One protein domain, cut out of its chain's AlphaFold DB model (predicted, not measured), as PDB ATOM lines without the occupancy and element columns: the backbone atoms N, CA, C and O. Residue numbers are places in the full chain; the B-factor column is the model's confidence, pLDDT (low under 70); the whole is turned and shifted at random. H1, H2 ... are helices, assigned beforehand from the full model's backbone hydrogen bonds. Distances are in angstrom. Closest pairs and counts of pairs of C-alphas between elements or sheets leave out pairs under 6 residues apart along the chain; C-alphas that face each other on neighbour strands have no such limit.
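Overview. This is residues 265 to 356 of the 414 residues of an uncharacterized protein of Spizellomyces punctatus (strain DAOM BR117) (UniProt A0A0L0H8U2). A small head of three short helices, H1, H2 and H3, sits at one end, and the long helix H4 runs out from it as an arm; at the arm's far end H5 turns off at a corner, and residues 343 to 356, of which 343 to 355 belong to H5, stick out. The printed part has 92 residues, with five named helices in the order H1 to H5 and no named strand, and its class is all helix. It is extended, with a radius of gyration of the C-alphas of 21.6 A and spans of 64 by 29 by 20 A, the arm making the length.

Arrangement. H1, residues 265 to 274, is the hub. It forms a helical hairpin with H2, residues 277 to 284, at a shallow tilt of 27 degrees, opposite ways; their closest C-alphas, of Val 272 and Gln 280, are 5.9 A apart. H3, residues 293 to 306, touches H1 with residues 300 to 304 alone, at a steep tilt of 67 degrees, closest at the C-alphas of Phe 269 and Val 300, 6.6 A. H3 touches H2 with residues 299 to 303 alone, closest at the C-alphas of Leu 284 and Ala 303, 5.6 A. H4, residues 309 to 336, only just touches H1, with 3 pairs of C-alphas within 8 A and Tyr 315 alone; the closest C-alphas, of Arg 267 and Tyr 315, are 6.7 A apart. H5, residues 339 to 355, is close to H4 but not clearly touching, at a steep tilt of 64 degrees, closest at the C-alphas of Arg 334 and Asp 340, 6.5 A. Every O i to N i+4 pair is within hydrogen-bond range in H1, H2, H3 and H5, and 22 of 24 are in H4.

Along the chain. H1 begins at C-alpha 265 (7.130, 36.350, -6.574). H3 is 20.2 A long, H4 39.5 A and H5 24.1 A, ending at C-alpha 355 (-9.388, 65.482, -38.975).

Size, cuts and confidence. The farthest C-alphas, of Ser 278 and Lys 356, are 66.7 A apart. The printed part has no cut and no long link. Residues 355 to 356 have pLDDT under 70.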
ATOM      1  N   PHE A 265       5.768  35.946  -6.936       95.06
ATOM      2  CA  PHE A 265       7.130  36.350  -6.574       95.06
ATOM      3  C   PHE A 265       7.167  37.549  -5.619       95.06
ATOM      4  O   PHE A 265       7.930  37.546  -4.661       95.06
ATOM      5  N   ALA A 266       6.361  38.585  -5.861       95.25
ATOM      6  CA  ALA A 266       6.376  39.774  -5.015       95.25
ATOM      7  C   ALA A 266       5.768  39.513  -3.624       95.25
ATOM      8  O   ALA A 266       6.156  40.181  -2.669       95.25
ATOM      9  N   ARG A 267       4.867  38.529  -3.487       94.94
ATOM     10  CA  ARG A 267       4.417  38.013  -2.183       94.94
ATOM     11  C   ARG A 267       5.545  37.318  -1.451       94.94
ATOM     12  O   ARG A 267       5.830  37.705  -0.333       94.94
ATOM     13  N   PHE A 268       6.221  36.381  -2.113       94.88
ATOM     14  CA  PHE A 268       7.398  35.736  -1.540       94.88
ATOM     15  C   PHE A 268       8.447  36.770  -1.120       94.88
ATOM     16  O   PHE A 268       8.949  36.723  -0.008       94.88
ATOM     17  N   PHE A 269       8.713  37.766  -1.968       93.62
ATOM     18  CA  PHE A 269       9.591  38.881  -1.628       93.62
ATOM     19  C   PHE A 269       9.104  39.605  -0.368       93.62
ATOM     20  O   PHE A 269       9.875  39.792   0.562       93.62
ATOM     21  N   LYS A 270       7.827  39.992  -0.295       94.31
ATOM     22  CA  LYS A 270       7.271  40.647   0.896       94.31
ATOM     23  C   LYS A 270       7.442  39.781   2.148       94.31
ATOM     24  O   LYS A 270       7.832  40.312   3.183       94.31
ATOM     25  N   ASP A 271       7.176  38.486   2.040       93.44
ATOM     26  CA  ASP A 271       7.246  37.552   3.159       93.44
ATOM     27  C   ASP A 271       8.694  37.387   3.634       93.44
ATOM     28  O   ASP A 271       8.944  37.545   4.822       93.44
ATOM     29  N   VAL A 272       9.662  37.221   2.723       91.94
ATOM     30  CA  VAL A 272      11.102  37.152   3.048       91.94
ATOM     31  C   VAL A 272      11.589  38.408   3.770       91.94
ATOM     32  O   VAL A 272      12.313  38.302   4.752       91.94
ATOM     33  N   TYR A 273      11.177  39.600   3.330       89.19
ATOM     34  CA  TYR A 273      11.558  40.856   3.996       89.19
ATOM     35  C   TYR A 273      10.764  41.141   5.278       89.19
ATOM     36  O   TYR A 273      11.108  42.066   6.008       89.19
ATOM     37  N   SER A 274       9.699  40.382   5.544       92.12
ATOM     38  CA  SER A 274       8.966  40.443   6.814       92.12
ATOM     39  C   SER A 274       9.541  39.474   7.855       92.12
ATOM     40  O   SER A 274       9.150  39.531   9.019       92.12
ATOM     41  N   MET A 275      10.445  38.574   7.454       89.12
ATOM     42  CA  MET A 275      11.145  37.658   8.353       89.12
ATOM     43  C   MET A 275      12.303  38.360   9.075       89.12
ATOM     44  O   MET A 275      12.791  39.406   8.652       89.12
ATOM     45  N   SER A 276      12.774  37.762  10.171       88.31
ATOM     46  CA  SER A 276      13.988  38.206  10.865       88.31
ATOM     47  C   SER A 276      15.237  38.038   9.980       88.31
ATOM     48  O   SER A 276      15.285  37.073   9.209       88.31
ATOM     49  N   PRO A 277      16.288  38.873  10.133       85.94
ATOM     50  CA  PRO A 277      17.508  38.805   9.316       85.94
ATOM     51  C   PRO A 277      18.143  37.408   9.231       85.94
ATOM     52  O   PRO A 277      18.550  36.990   8.153       85.94
ATOM     53  N   SER A 278      18.122  36.637  10.324       86.56
ATOM     54  CA  SER A 278      18.640  35.260  10.356       86.56
ATOM     55  C   SER A 278      17.862  34.295   9.450       86.56
ATOM     56  O   SER A 278      18.451  33.477   8.755       86.56
ATOM     57  N   LYS A 279      16.529  34.422   9.397       86.50
ATOM     58  CA  LYS A 279      15.673  33.605   8.516       86.50
ATOM     59  C   LYS A 279      15.777  34.064   7.067       86.50
ATOM     60  O   LYS A 279      15.688  33.266   6.141       86.50
ATOM     61  N   GLN A 280      15.991  35.360   6.858       86.38
ATOM     62  CA  GLN A 280      16.290  35.889   5.538       86.38
ATOM     63  C   GLN A 280      17.614  35.318   5.011       86.38
ATOM     64  O   GLN A 280      17.677  34.928   3.850       86.38
ATOM     65  N   GLU A 281      18.647  35.225   5.846       86.94
ATOM     66  CA  GLU A 281      19.922  34.595   5.496       86.94
ATOM     67  C   GLU A 281      19.779  33.117   5.149       86.94
ATOM     68  O   GLU A 281      20.322  32.689   4.132       86.94
ATOM     69  N   GLU A 282      18.994  32.372   5.924       86.31
ATOM     70  CA  GLU A 282      18.679  30.968   5.655       86.31
ATOM     71  C   GLU A 282      18.002  30.791   4.285       86.31
ATOM     72  O   GLU A 282      18.436  29.987   3.460       86.31
ATOM     73  N   VAL A 283      16.986  31.608   3.989       85.50
ATOM     74  CA  VAL A 283      16.231  31.524   2.727       85.50
ATOM     75  C   VAL A 283      17.041  32.035   1.527       85.50
ATOM     76  O   VAL A 283      16.916  31.516   0.415       85.50
ATOM     77  N   LEU A 284      17.859  33.075   1.711       86.31
ATOM     78  CA  LEU A 284      18.640  33.690   0.633       86.31
ATOM     79  C   LEU A 284      20.010  33.029   0.421       86.31
ATOM     80  O   LEU A 284      20.620  33.233  -0.632       86.31
ATOM     81  N   GLY A 285      20.494  32.253   1.393       82.12
ATOM     82  CA  GLY A 285      21.833  31.658   1.423       82.12
ATOM     83  C   GLY A 285      22.970  32.676   1.576       82.12
ATOM     84  O   GLY A 285      24.137  32.322   1.427       82.12
ATOM     85  N   ARG A 286      22.645  33.956   1.794       83.38
ATOM     86  CA  ARG A 286      23.589  35.062   1.990       83.38
ATOM     87  C   ARG A 286      22.885  36.215   2.699       83.38
ATOM     88  O   ARG A 286      21.717  36.484   2.416       83.38
ATOM     89  N   SER A 287      23.621  36.937   3.541       82.38
ATOM     90  CA  SER A 287      23.111  38.151   4.178       82.38
ATOM     91  C   SER A 287      22.693  39.197   3.158       82.38
ATOM     92  O   SER A 287      23.449  39.550   2.250       82.38
ATOM     93  N   ALA A 288      21.464  39.683   3.314       78.44
ATOM     94  CA  ALA A 288      20.942  40.826   2.580       78.44
ATOM     95  C   ALA A 288      21.203  42.157   3.300       78.44
ATOM     96  O   ALA A 288      20.961  43.217   2.717       78.44
ATOM     97  N   ALA A 289      21.682  42.115   4.548       80.19
ATOM     98  CA  ALA A 289      22.002  43.306   5.317       80.19
ATOM     99  C   ALA A 289      23.204  44.030   4.688       80.19
ATOM    100  O   ALA A 289      24.210  43.418   4.342       80.19
ATOM    101  N   GLY A 290      23.076  45.341   4.485       82.56
ATOM    102  CA  GLY A 290      24.135  46.173   3.901       82.56
ATOM    103  C   GLY A 290      24.319  46.058   2.381       82.56
ATOM    104  O   GLY A 290      25.043  46.870   1.808       82.56
ATOM    105  N   LEU A 291      23.645  45.123   1.697       86.94
ATOM    106  CA  LEU A 291      23.684  45.046   0.233       86.94
ATOM    107  C   LEU A 291      22.825  46.146  -0.408       86.94
ATOM    108  O   LEU A 291      21.749  46.485   0.098       86.94
ATOM    109  N   PRO A 292      23.225  46.671  -1.581       92.56
ATOM    110  CA  PRO A 292      22.374  47.590  -2.315       92.56
ATOM    111  C   PRO A 292      21.075  46.868  -2.751       92.56
ATOM    112  O   PRO A 292      21.126  45.707  -3.172       92.56
ATOM    113  N   PRO A 293      19.897  47.532  -2.743       90.12
ATOM    114  CA  PRO A 293      18.592  46.871  -2.925       90.12
ATOM    115  C   PRO A 293      18.455  46.002  -4.184       90.12
ATOM    116  O   PRO A 293      17.725  45.008  -4.206       90.12
ATOM    117  N   HIS A 294      19.153  46.374  -5.258       91.75
ATOM    118  CA  HIS A 294      19.130  45.641  -6.519       91.75
ATOM    119  C   HIS A 294      19.899  44.308  -6.454       91.75
ATOM    120  O   HIS A 294      19.523  43.369  -7.155       91.75
ATOM    121  N   GLU A 295      20.931  44.189  -5.616       91.44
ATOM    122  CA  GLU A 295      21.655  42.933  -5.379       91.44
ATOM    123  C   GLU A 295      20.872  42.013  -4.449       91.44
ATOM    124  O   GLU A 295      20.672  40.844  -4.780       91.44
ATOM    125  N   ALA A 296      20.316  42.558  -3.363       90.75
ATOM    126  CA  ALA A 296      19.419  41.815  -2.481       90.75
ATOM    127  C   ALA A 296      18.219  41.233  -3.257       90.75
ATOM    128  O   ALA A 296      17.839  40.076  -3.080       90.75
ATOM    129  N   SER A 297      17.672  41.990  -4.216       91.75
ATOM    130  CA  SER A 297      16.605  41.507  -5.103       91.75
ATOM    131  C   SER A 297      17.032  40.336  -6.001       91.75
ATOM    132  O   SER A 297      16.214  39.456  -6.278       91.75
ATOM    133  N   LYS A 298      18.297  40.285  -6.452       93.69
ATOM    134  CA  LYS A 298      18.823  39.152  -7.240       93.69
ATOM    135  C   LYS A 298      18.901  37.878  -6.398       93.69
ATOM    136  O   LYS A 298      18.555  36.814  -6.908       93.69
ATOM    137  N   LEU A 299      19.297  37.990  -5.127       92.62
ATOM    138  CA  LEU A 299      19.325  36.860  -4.190       92.62
ATOM    139  C   LEU A 299      17.922  36.295  -3.971       92.62
ATOM    140  O   LEU A 299      17.706  35.099  -4.138       92.62
ATOM    141  N   VAL A 300      16.939  37.164  -3.714       93.06
ATOM    142  CA  VAL A 300      15.539  36.752  -3.510       93.06
ATOM    143  C   VAL A 300      14.971  36.095  -4.770       93.06
ATOM    144  O   VAL A 300      14.263  35.094  -4.690       93.06
ATOM    145  N   ALA A 301      15.316  36.608  -5.955       94.00
ATOM    146  CA  ALA A 301      14.933  35.986  -7.220       94.00
ATOM    147  C   ALA A 301      15.572  34.599  -7.418       94.00
ATOM    148  O   ALA A 301      14.914  33.700  -7.941       94.00
ATOM    149  N   ALA A 302      16.829  34.408  -7.008       94.12
ATOM    150  CA  ALA A 302      17.493  33.106  -7.048       94.12
ATOM    151  C   ALA A 302      16.864  32.119  -6.050       94.12
ATOM    152  O   ALA A 302      16.575  30.984  -6.431       94.12
ATOM    153  N   ALA A 303      16.571  32.567  -4.827       92.81
ATOM    154  CA  ALA A 303      15.879  31.783  -3.807       92.81
ATOM    155  C   ALA A 303      14.486  31.344  -4.280       92.81
ATOM    156  O   ALA A 303      14.172  30.156  -4.274       92.81
ATOM    157  N   TYR A 304      13.688  32.265  -4.833       94.25
ATOM    158  CA  TYR A 304      12.371  31.932  -5.381       94.25
ATOM    159  C   TYR A 304      12.444  30.910  -6.521       94.25
ATOM    160  O   TYR A 304      11.559  30.073  -6.655       94.25
ATOM    161  N   LYS A 305      13.491  30.944  -7.357       93.75
ATOM    162  CA  LYS A 305      13.683  29.939  -8.416       93.75
ATOM    163  C   LYS A 305      13.987  28.553  -7.847       93.75
ATOM    164  O   LYS A 305      13.466  27.584  -8.394       93.75
ATOM    165  N   ARG A 306      14.777  28.476  -6.771       92.94
ATOM    166  CA  ARG A 306      15.144  27.229  -6.075       92.94
ATOM    167  C   ARG A 306      14.008  26.643  -5.234       92.94
ATOM    168  O   ARG A 306      14.025  25.450  -4.974       92.94
ATOM    169  N   LEU A 307      13.029  27.465  -4.855       92.50
ATOM    170  CA  LEU A 307      11.893  27.056  -4.031       92.50
ATOM    171  C   LEU A 307      11.151  25.847  -4.642       92.50
ATOM    172  O   LEU A 307      10.904  25.856  -5.860       92.50
ATOM    173  N   PRO A 308      10.770  24.829  -3.848       94.25
ATOM    174  CA  PRO A 308      10.004  23.696  -4.353       94.25
ATOM    175  C   PRO A 308       8.636  24.140  -4.887       94.25
ATOM    176  O   PRO A 308       8.060  25.144  -4.457       94.25
ATOM    177  N   GLU A 309       8.096  23.384  -5.847       93.44
ATOM    178  CA  GLU A 309       6.833  23.749  -6.500       93.44
ATOM    179  C   GLU A 309       5.652  23.742  -5.517       93.44
ATOM    180  O   GLU A 309       4.712  24.512  -5.684       93.44
ATOM    181  N   SER A 310       5.711  22.936  -4.451       91.81
ATOM    182  CA  SER A 310       4.720  22.924  -3.363       91.81
ATOM    183  C   SER A 310       4.583  24.293  -2.685       91.81
ATOM    184  O   SER A 310       3.478  24.820  -2.554       91.81
ATOM    185  N   GLU A 311       5.700  24.920  -2.320       91.31
ATOM    186  CA  GLU A 311       5.709  26.244  -1.699       91.31
ATOM    187  C   GLU A 311       5.402  27.351  -2.708       91.31
ATOM    188  O   GLU A 311       4.649  28.280  -2.408       91.31
ATOM    189  N   LYS A 312       5.897  27.232  -3.950       94.06
ATOM    190  CA  LYS A 312       5.517  28.151  -5.036       94.06
ATOM    191  C   LYS A 312       4.008  28.143  -5.277       94.06
ATOM    192  O   LYS A 312       3.425  29.216  -5.452       94.06
ATOM    193  N   LYS A 313       3.362  26.971  -5.244       95.06
ATOM    194  CA  LYS A 313       1.909  26.818  -5.419       95.06
ATOM    195  C   LYS A 313       1.114  27.608  -4.381       95.06
ATOM    196  O   LYS A 313       0.107  28.212  -4.750       95.06
ATOM    197  N   LYS A 314       1.577  27.715  -3.127       94.75
ATOM    198  CA  LYS A 314       0.948  28.579  -2.105       94.75
ATOM    199  C   LYS A 314       0.869  30.040  -2.568       94.75
ATOM    200  O   LYS A 314      -0.181  30.674  -2.484       94.75
ATOM    201  N   TYR A 315       1.954  30.572  -3.128       95.44
ATOM    202  CA  TYR A 315       1.982  31.947  -3.636       95.44
ATOM    203  C   TYR A 315       1.220  32.116  -4.955       95.44
ATOM    204  O   TYR A 315       0.614  33.164  -5.188       95.44
ATOM    205  N   GLN A 316       1.253  31.110  -5.833       95.75
ATOM    206  CA  GLN A 316       0.522  31.118  -7.105       95.75
ATOM    207  C   GLN A 316      -0.995  31.095  -6.885       95.75
ATOM    208  O   GLN A 316      -1.703  31.898  -7.492       95.75
ATOM    209  N   THR A 317      -1.489  30.237  -5.990       95.88
ATOM    210  CA  THR A 317      -2.916  30.150  -5.636       95.88
ATOM    211  C   THR A 317      -3.404  31.442  -4.986       95.88
ATOM    212  O   THR A 317      -4.393  32.009  -5.444       95.88
ATOM    213  N   ALA A 318      -2.659  31.995  -4.021       95.31
ATOM    214  CA  ALA A 318      -2.973  33.294  -3.414       95.31
ATOM    215  C   ALA A 318      -2.951  34.464  -4.421       95.31
ATOM    216  O   ALA A 318      -3.671  35.454  -4.272       95.31
ATOM    217  N   TYR A 319      -2.108  34.397  -5.456       96.50
ATOM    218  CA  TYR A 319      -2.152  35.362  -6.554       96.50
ATOM    219  C   TYR A 319      -3.380  35.152  -7.444       96.50
ATOM    220  O   TYR A 319      -4.027  36.134  -7.793       96.50
ATOM    221  N   ALA A 320      -3.718  33.907  -7.791       96.25
ATOM    222  CA  ALA A 320      -4.863  33.588  -8.641       96.25
ATOM    223  C   ALA A 320      -6.185  34.065  -8.019       96.25
ATOM    224  O   ALA A 320      -6.939  34.788  -8.674       96.25
ATOM    225  N   THR A 321      -6.413  33.772  -6.736       95.88
ATOM    226  CA  THR A 321      -7.624  34.186  -6.007       95.88
ATOM    227  C   THR A 321      -7.763  35.709  -5.949       95.88
ATOM    228  O   THR A 321      -8.803  36.272  -6.301       95.88
ATOM    229  N   GLU A 322      -6.694  36.423  -5.586       96.19
ATOM    230  CA  GLU A 322      -6.721  37.887  -5.549       96.19
ATOM    231  C   GLU A 322      -6.760  38.523  -6.946       96.19
ATOM    232  O   GLU A 322      -7.337  39.600  -7.109       96.19
ATOM    233  N   ALA A 323      -6.197  37.876  -7.972       96.38
ATOM    234  CA  ALA A 323      -6.303  38.307  -9.366       96.38
ATOM    235  C   ALA A 323      -7.743  38.245  -9.868       96.38
ATOM    236  O   ALA A 323      -8.187  39.177 -10.542       96.38
ATOM    237  N   GLU A 324      -8.492  37.206  -9.518       96.00
ATOM    238  CA  GLU A 324      -9.918  37.113  -9.827       96.00
ATOM    239  C   GLU A 324     -10.737  38.160  -9.074       96.00
ATOM    240  O   GLU A 324     -11.524  38.888  -9.690       96.00
ATOM    241  N   ALA A 325     -10.495  38.323  -7.771       95.94
ATOM    242  CA  ALA A 325     -11.135  39.373  -6.982       95.94
ATOM    243  C   ALA A 325     -10.835  40.772  -7.552       95.94
ATOM    244  O   ALA A 325     -11.727  41.615  -7.663       95.94
ATOM    245  N   TYR A 326      -9.594  41.018  -7.979       96.50
ATOM    246  CA  TYR A 326      -9.196  42.265  -8.622       96.50
ATOM    247  C   TYR A 326      -9.874  42.466  -9.980       96.50
ATOM    248  O   TYR A 326     -10.328  43.575 -10.252       96.50
ATOM    249  N   LYS A 327      -9.992  41.424 -10.817       96.06
ATOM    250  CA  LYS A 327     -10.723  41.489 -12.097       96.06
ATOM    251  C   LYS A 327     -12.176  41.925 -11.880       96.06
ATOM    252  O   LYS A 327     -12.647  42.813 -12.589       96.06
ATOM    253  N   LYS A 328     -12.851  41.376 -10.864       96.00
ATOM    254  CA  LYS A 328     -14.214  41.786 -10.483       96.00
ATOM    255  C   LYS A 328     -14.244  43.245 -10.004       96.00
ATOM    256  O   LYS A 328     -14.997  44.053 -10.544       96.00
ATOM    257  N   LYS A 329     -13.355  43.621  -9.073       96.00
ATOM    258  CA  LYS A 329     -13.253  44.995  -8.537       96.00
ATOM    259  C   LYS A 329     -12.963  46.037  -9.621       96.00
ATOM    260  O   LYS A 329     -13.576  47.100  -9.628       96.00
ATOM    261  N   ILE A 330     -12.043  45.759 -10.548       94.62
ATOM    262  CA  ILE A 330     -11.688  46.706 -11.613       94.62
ATOM    263  C   ILE A 330     -12.782  46.803 -12.680       94.62
ATOM    264  O   ILE A 330     -12.966  47.884 -13.234       94.62
ATOM    265  N   ALA A 331     -13.514  45.720 -12.963       93.69
ATOM    266  CA  ALA A 331     -14.666  45.759 -13.862       93.69
ATOM    267  C   ALA A 331     -15.781  46.640 -13.279       93.69
ATOM    268  O   ALA A 331     -16.200  47.593 -13.936       93.69
ATOM    269  N   ALA A 332     -16.152  46.419 -12.013       94.25
ATOM    270  CA  ALA A 332     -17.116  47.259 -11.301       94.25
ATOM    271  C   ALA A 332     -16.659  48.728 -11.225       94.25
ATOM    272  O   ALA A 332     -17.441  49.647 -11.469       94.25
ATOM    273  N   TYR A 333     -15.367  48.973 -10.972       92.81
ATOM    274  CA  TYR A 333     -14.786  50.318 -10.983       92.81
ATOM    275  C   TYR A 333     -14.892  51.003 -12.352       92.81
ATOM    276  O   TYR A 333     -15.193  52.191 -12.436       92.81
ATOM    277  N   ARG A 334     -14.641  50.271 -13.446       91.81
ATOM    278  CA  ARG A 334     -14.739  50.823 -14.806       91.81
ATOM    279  C   ARG A 334     -16.172  51.161 -15.187       91.81
ATOM    280  O   ARG A 334     -16.379  52.206 -15.800       91.81
ATOM    281  N   GLN A 335     -17.116  50.302 -14.810       89.62
ATOM    282  CA  GLN A 335     -18.542  50.483 -15.071       89.62
ATOM    283  C   GLN A 335     -19.107  51.662 -14.273       89.62
ATOM    284  O   GLN A 335     -19.604  52.607 -14.879       89.62
ATOM    285  N   SER A 336     -18.940  51.666 -12.944       88.75
ATOM    286  CA  SER A 336     -19.438  52.737 -12.056       88.75
ATOM    287  C   SER A 336     -18.926  54.131 -12.424       88.75
ATOM    288  O   SER A 336     -19.651  55.110 -12.298       88.75
ATOM    289  N   ASN A 337     -17.691  54.230 -12.924       88.00
ATOM    290  CA  ASN A 337     -17.084  55.504 -13.310       88.00
ATOM    291  C   ASN A 337     -17.163  55.798 -14.821       88.00
ATOM    292  O   ASN A 337     -16.527  56.744 -15.289       88.00
ATOM    293  N   GLY A 338     -17.871  54.977 -15.611       87.75
ATOM    294  CA  GLY A 338     -18.049  55.186 -17.055       87.75
ATOM    295  C   GLY A 338     -16.741  55.269 -17.858       87.75
ATOM    296  O   GLY A 338     -16.677  55.948 -18.885       87.75
ATOM    297  N   ILE A 339     -15.673  54.606 -17.397       88.44
ATOM    298  CA  ILE A 339     -14.300  54.758 -17.918       88.44
ATOM    299  C   ILE A 339     -14.198  54.323 -19.380       88.44
ATOM    300  O   ILE A 339     -13.518  54.975 -20.178       88.44
ATOM    301  N   ASP A 340     -14.859  53.224 -19.737       87.62
ATOM    302  CA  ASP A 340     -14.787  52.661 -21.086       87.62
ATOM    303  C   ASP A 340     -15.526  53.548 -22.101       87.62
ATOM    304  O   ASP A 340     -14.977  53.861 -23.162       87.62
ATOM    305  N   ALA A 341     -16.701  54.068 -21.727       89.75
ATOM    306  CA  ALA A 341     -17.432  55.056 -22.519       89.75
ATOM    307  C   ALA A 341     -16.630  56.361 -22.669       89.75
ATOM    308  O   ALA A 341     -16.458  56.869 -23.780       89.75
ATOM    309  N   ALA A 342     -16.050  56.873 -21.577       88.69
ATOM    310  CA  ALA A 342     -15.203  58.062 -21.606       88.69
ATOM    311  C   ALA A 342     -13.971  57.875 -22.506       88.69
ATOM    312  O   ALA A 342     -13.599  58.782 -23.254       88.69
ATOM    313  N   ARG A 343     -13.356  56.687 -22.493       90.56
ATOM    314  CA  ARG A 343     -12.236  56.350 -23.378       90.56
ATOM    315  C   ARG A 343     -12.660  56.335 -24.846       90.56
ATOM    316  O   ARG A 343     -11.946  56.904 -25.671       90.56
ATOM    317  N   ALA A 344     -13.795  55.720 -25.173       90.69
ATOM    318  CA  ALA A 344     -14.322  55.697 -26.537       90.69
ATOM    319  C   ALA A 344     -14.648  57.115 -27.040       90.69
ATOM    320  O   ALA A 344     -14.207  57.508 -28.124       90.69
ATOM    321  N   ASN A 345     -15.321  57.919 -26.212       89.44
ATOM    322  CA  ASN A 345     -15.643  59.315 -26.507       89.44
ATOM    323  C   ASN A 345     -14.382  60.167 -26.700       89.44
ATOM    324  O   ASN A 345     -14.318  60.965 -27.636       89.44
ATOM    325  N   LEU A 346     -13.347  59.956 -25.881       89.38
ATOM    326  CA  LEU A 346     -12.066  60.646 -26.012       89.38
ATOM    327  C   LEU A 346     -11.372  60.316 -27.341       89.38
ATOM    328  O   LEU A 346     -10.907  61.226 -28.027       89.38
ATOM    329  N   GLU A 347     -11.308  59.043 -27.740       90.00
ATOM    330  CA  GLU A 347     -10.717  58.666 -29.035       90.00
ATOM    331  C   GLU A 347     -11.534  59.218 -30.212       90.00
ATOM    332  O   GLU A 347     -10.953  59.735 -31.173       90.00
ATOM    333  N   LYS A 348     -12.873  59.186 -30.123       89.38
ATOM    334  CA  LYS A 348     -13.770  59.782 -31.125       89.38
ATOM    335  C   LYS A 348     -13.535  61.290 -31.250       89.38
ATOM    336  O   LYS A 348     -13.354  61.783 -32.364       89.38
ATOM    337  N   ALA A 349     -13.445  62.007 -30.128       86.19
ATOM    338  CA  ALA A 349     -13.159  63.441 -30.093       86.19
ATOM    339  C   ALA A 349     -11.784  63.767 -30.695       86.19
ATOM    340  O   ALA A 349     -11.670  64.672 -31.524       86.19
ATOM    341  N   ILE A 350     -10.744  62.992 -30.360       87.44
ATOM    342  CA  ILE A 350      -9.405  63.155 -30.947       87.44
ATOM    343  C   ILE A 350      -9.453  62.934 -32.462       87.44
ATOM    344  O   ILE A 350      -8.848  63.710 -33.207       87.44
ATOM    345  N   ARG A 351     -10.156  61.901 -32.943       86.38
ATOM    346  CA  ARG A 351     -10.286  61.616 -34.381       86.38
ATOM    347  C   ARG A 351     -11.006  62.754 -35.107       86.38
ATOM    348  O   ARG A 351     -10.472  63.253 -36.093       86.38
ATOM    349  N   ALA A 352     -12.140  63.219 -34.585       83.69
ATOM    350  CA  ALA A 352     -12.906  64.318 -35.173       83.69
ATOM    351  C   ALA A 352     -12.104  65.635 -35.210       83.69
ATOM    352  O   ALA A 352     -11.986  66.276 -36.254       83.69
ATOM    353  N   ASN A 353     -11.479  66.011 -34.092       76.94
ATOM    354  CA  ASN A 353     -10.736  67.267 -33.974       76.94
ATOM    355  C   ASN A 353      -9.393  67.243 -34.716       76.94
ATOM    356  O   ASN A 353      -8.946  68.277 -35.209       76.94
ATOM    357  N   SER A 354      -8.738  66.082 -34.830       71.69
ATOM    358  CA  SER A 354      -7.513  65.964 -35.630       71.69
ATOM    359  C   SER A 354      -7.786  65.934 -37.135       71.69
ATOM    360  O   SER A 354      -6.903  66.348 -37.888       71.69
ATOM    361  N   ALA A 355      -8.980  65.514 -37.571       67.62
ATOM    362  CA  ALA A 355      -9.388  65.482 -38.975       67.62
ATOM    363  C   ALA A 355      -9.813  66.852 -39.537       67.62
ATOM    364  O   ALA A 355      -9.665  67.068 -40.741       67.62
ATOM    365  N   LYS A 356     -10.267  67.800 -38.699       64.19
ATOM    366  CA  LYS A 356     -10.556  69.179 -39.140       64.19
ATOM    367  C   LYS A 356      -9.292  69.794 -39.761       64.19
ATOM    368  O   LYS A 356      -8.296  70.037 -39.073       64.19
TER     369      LYS A 356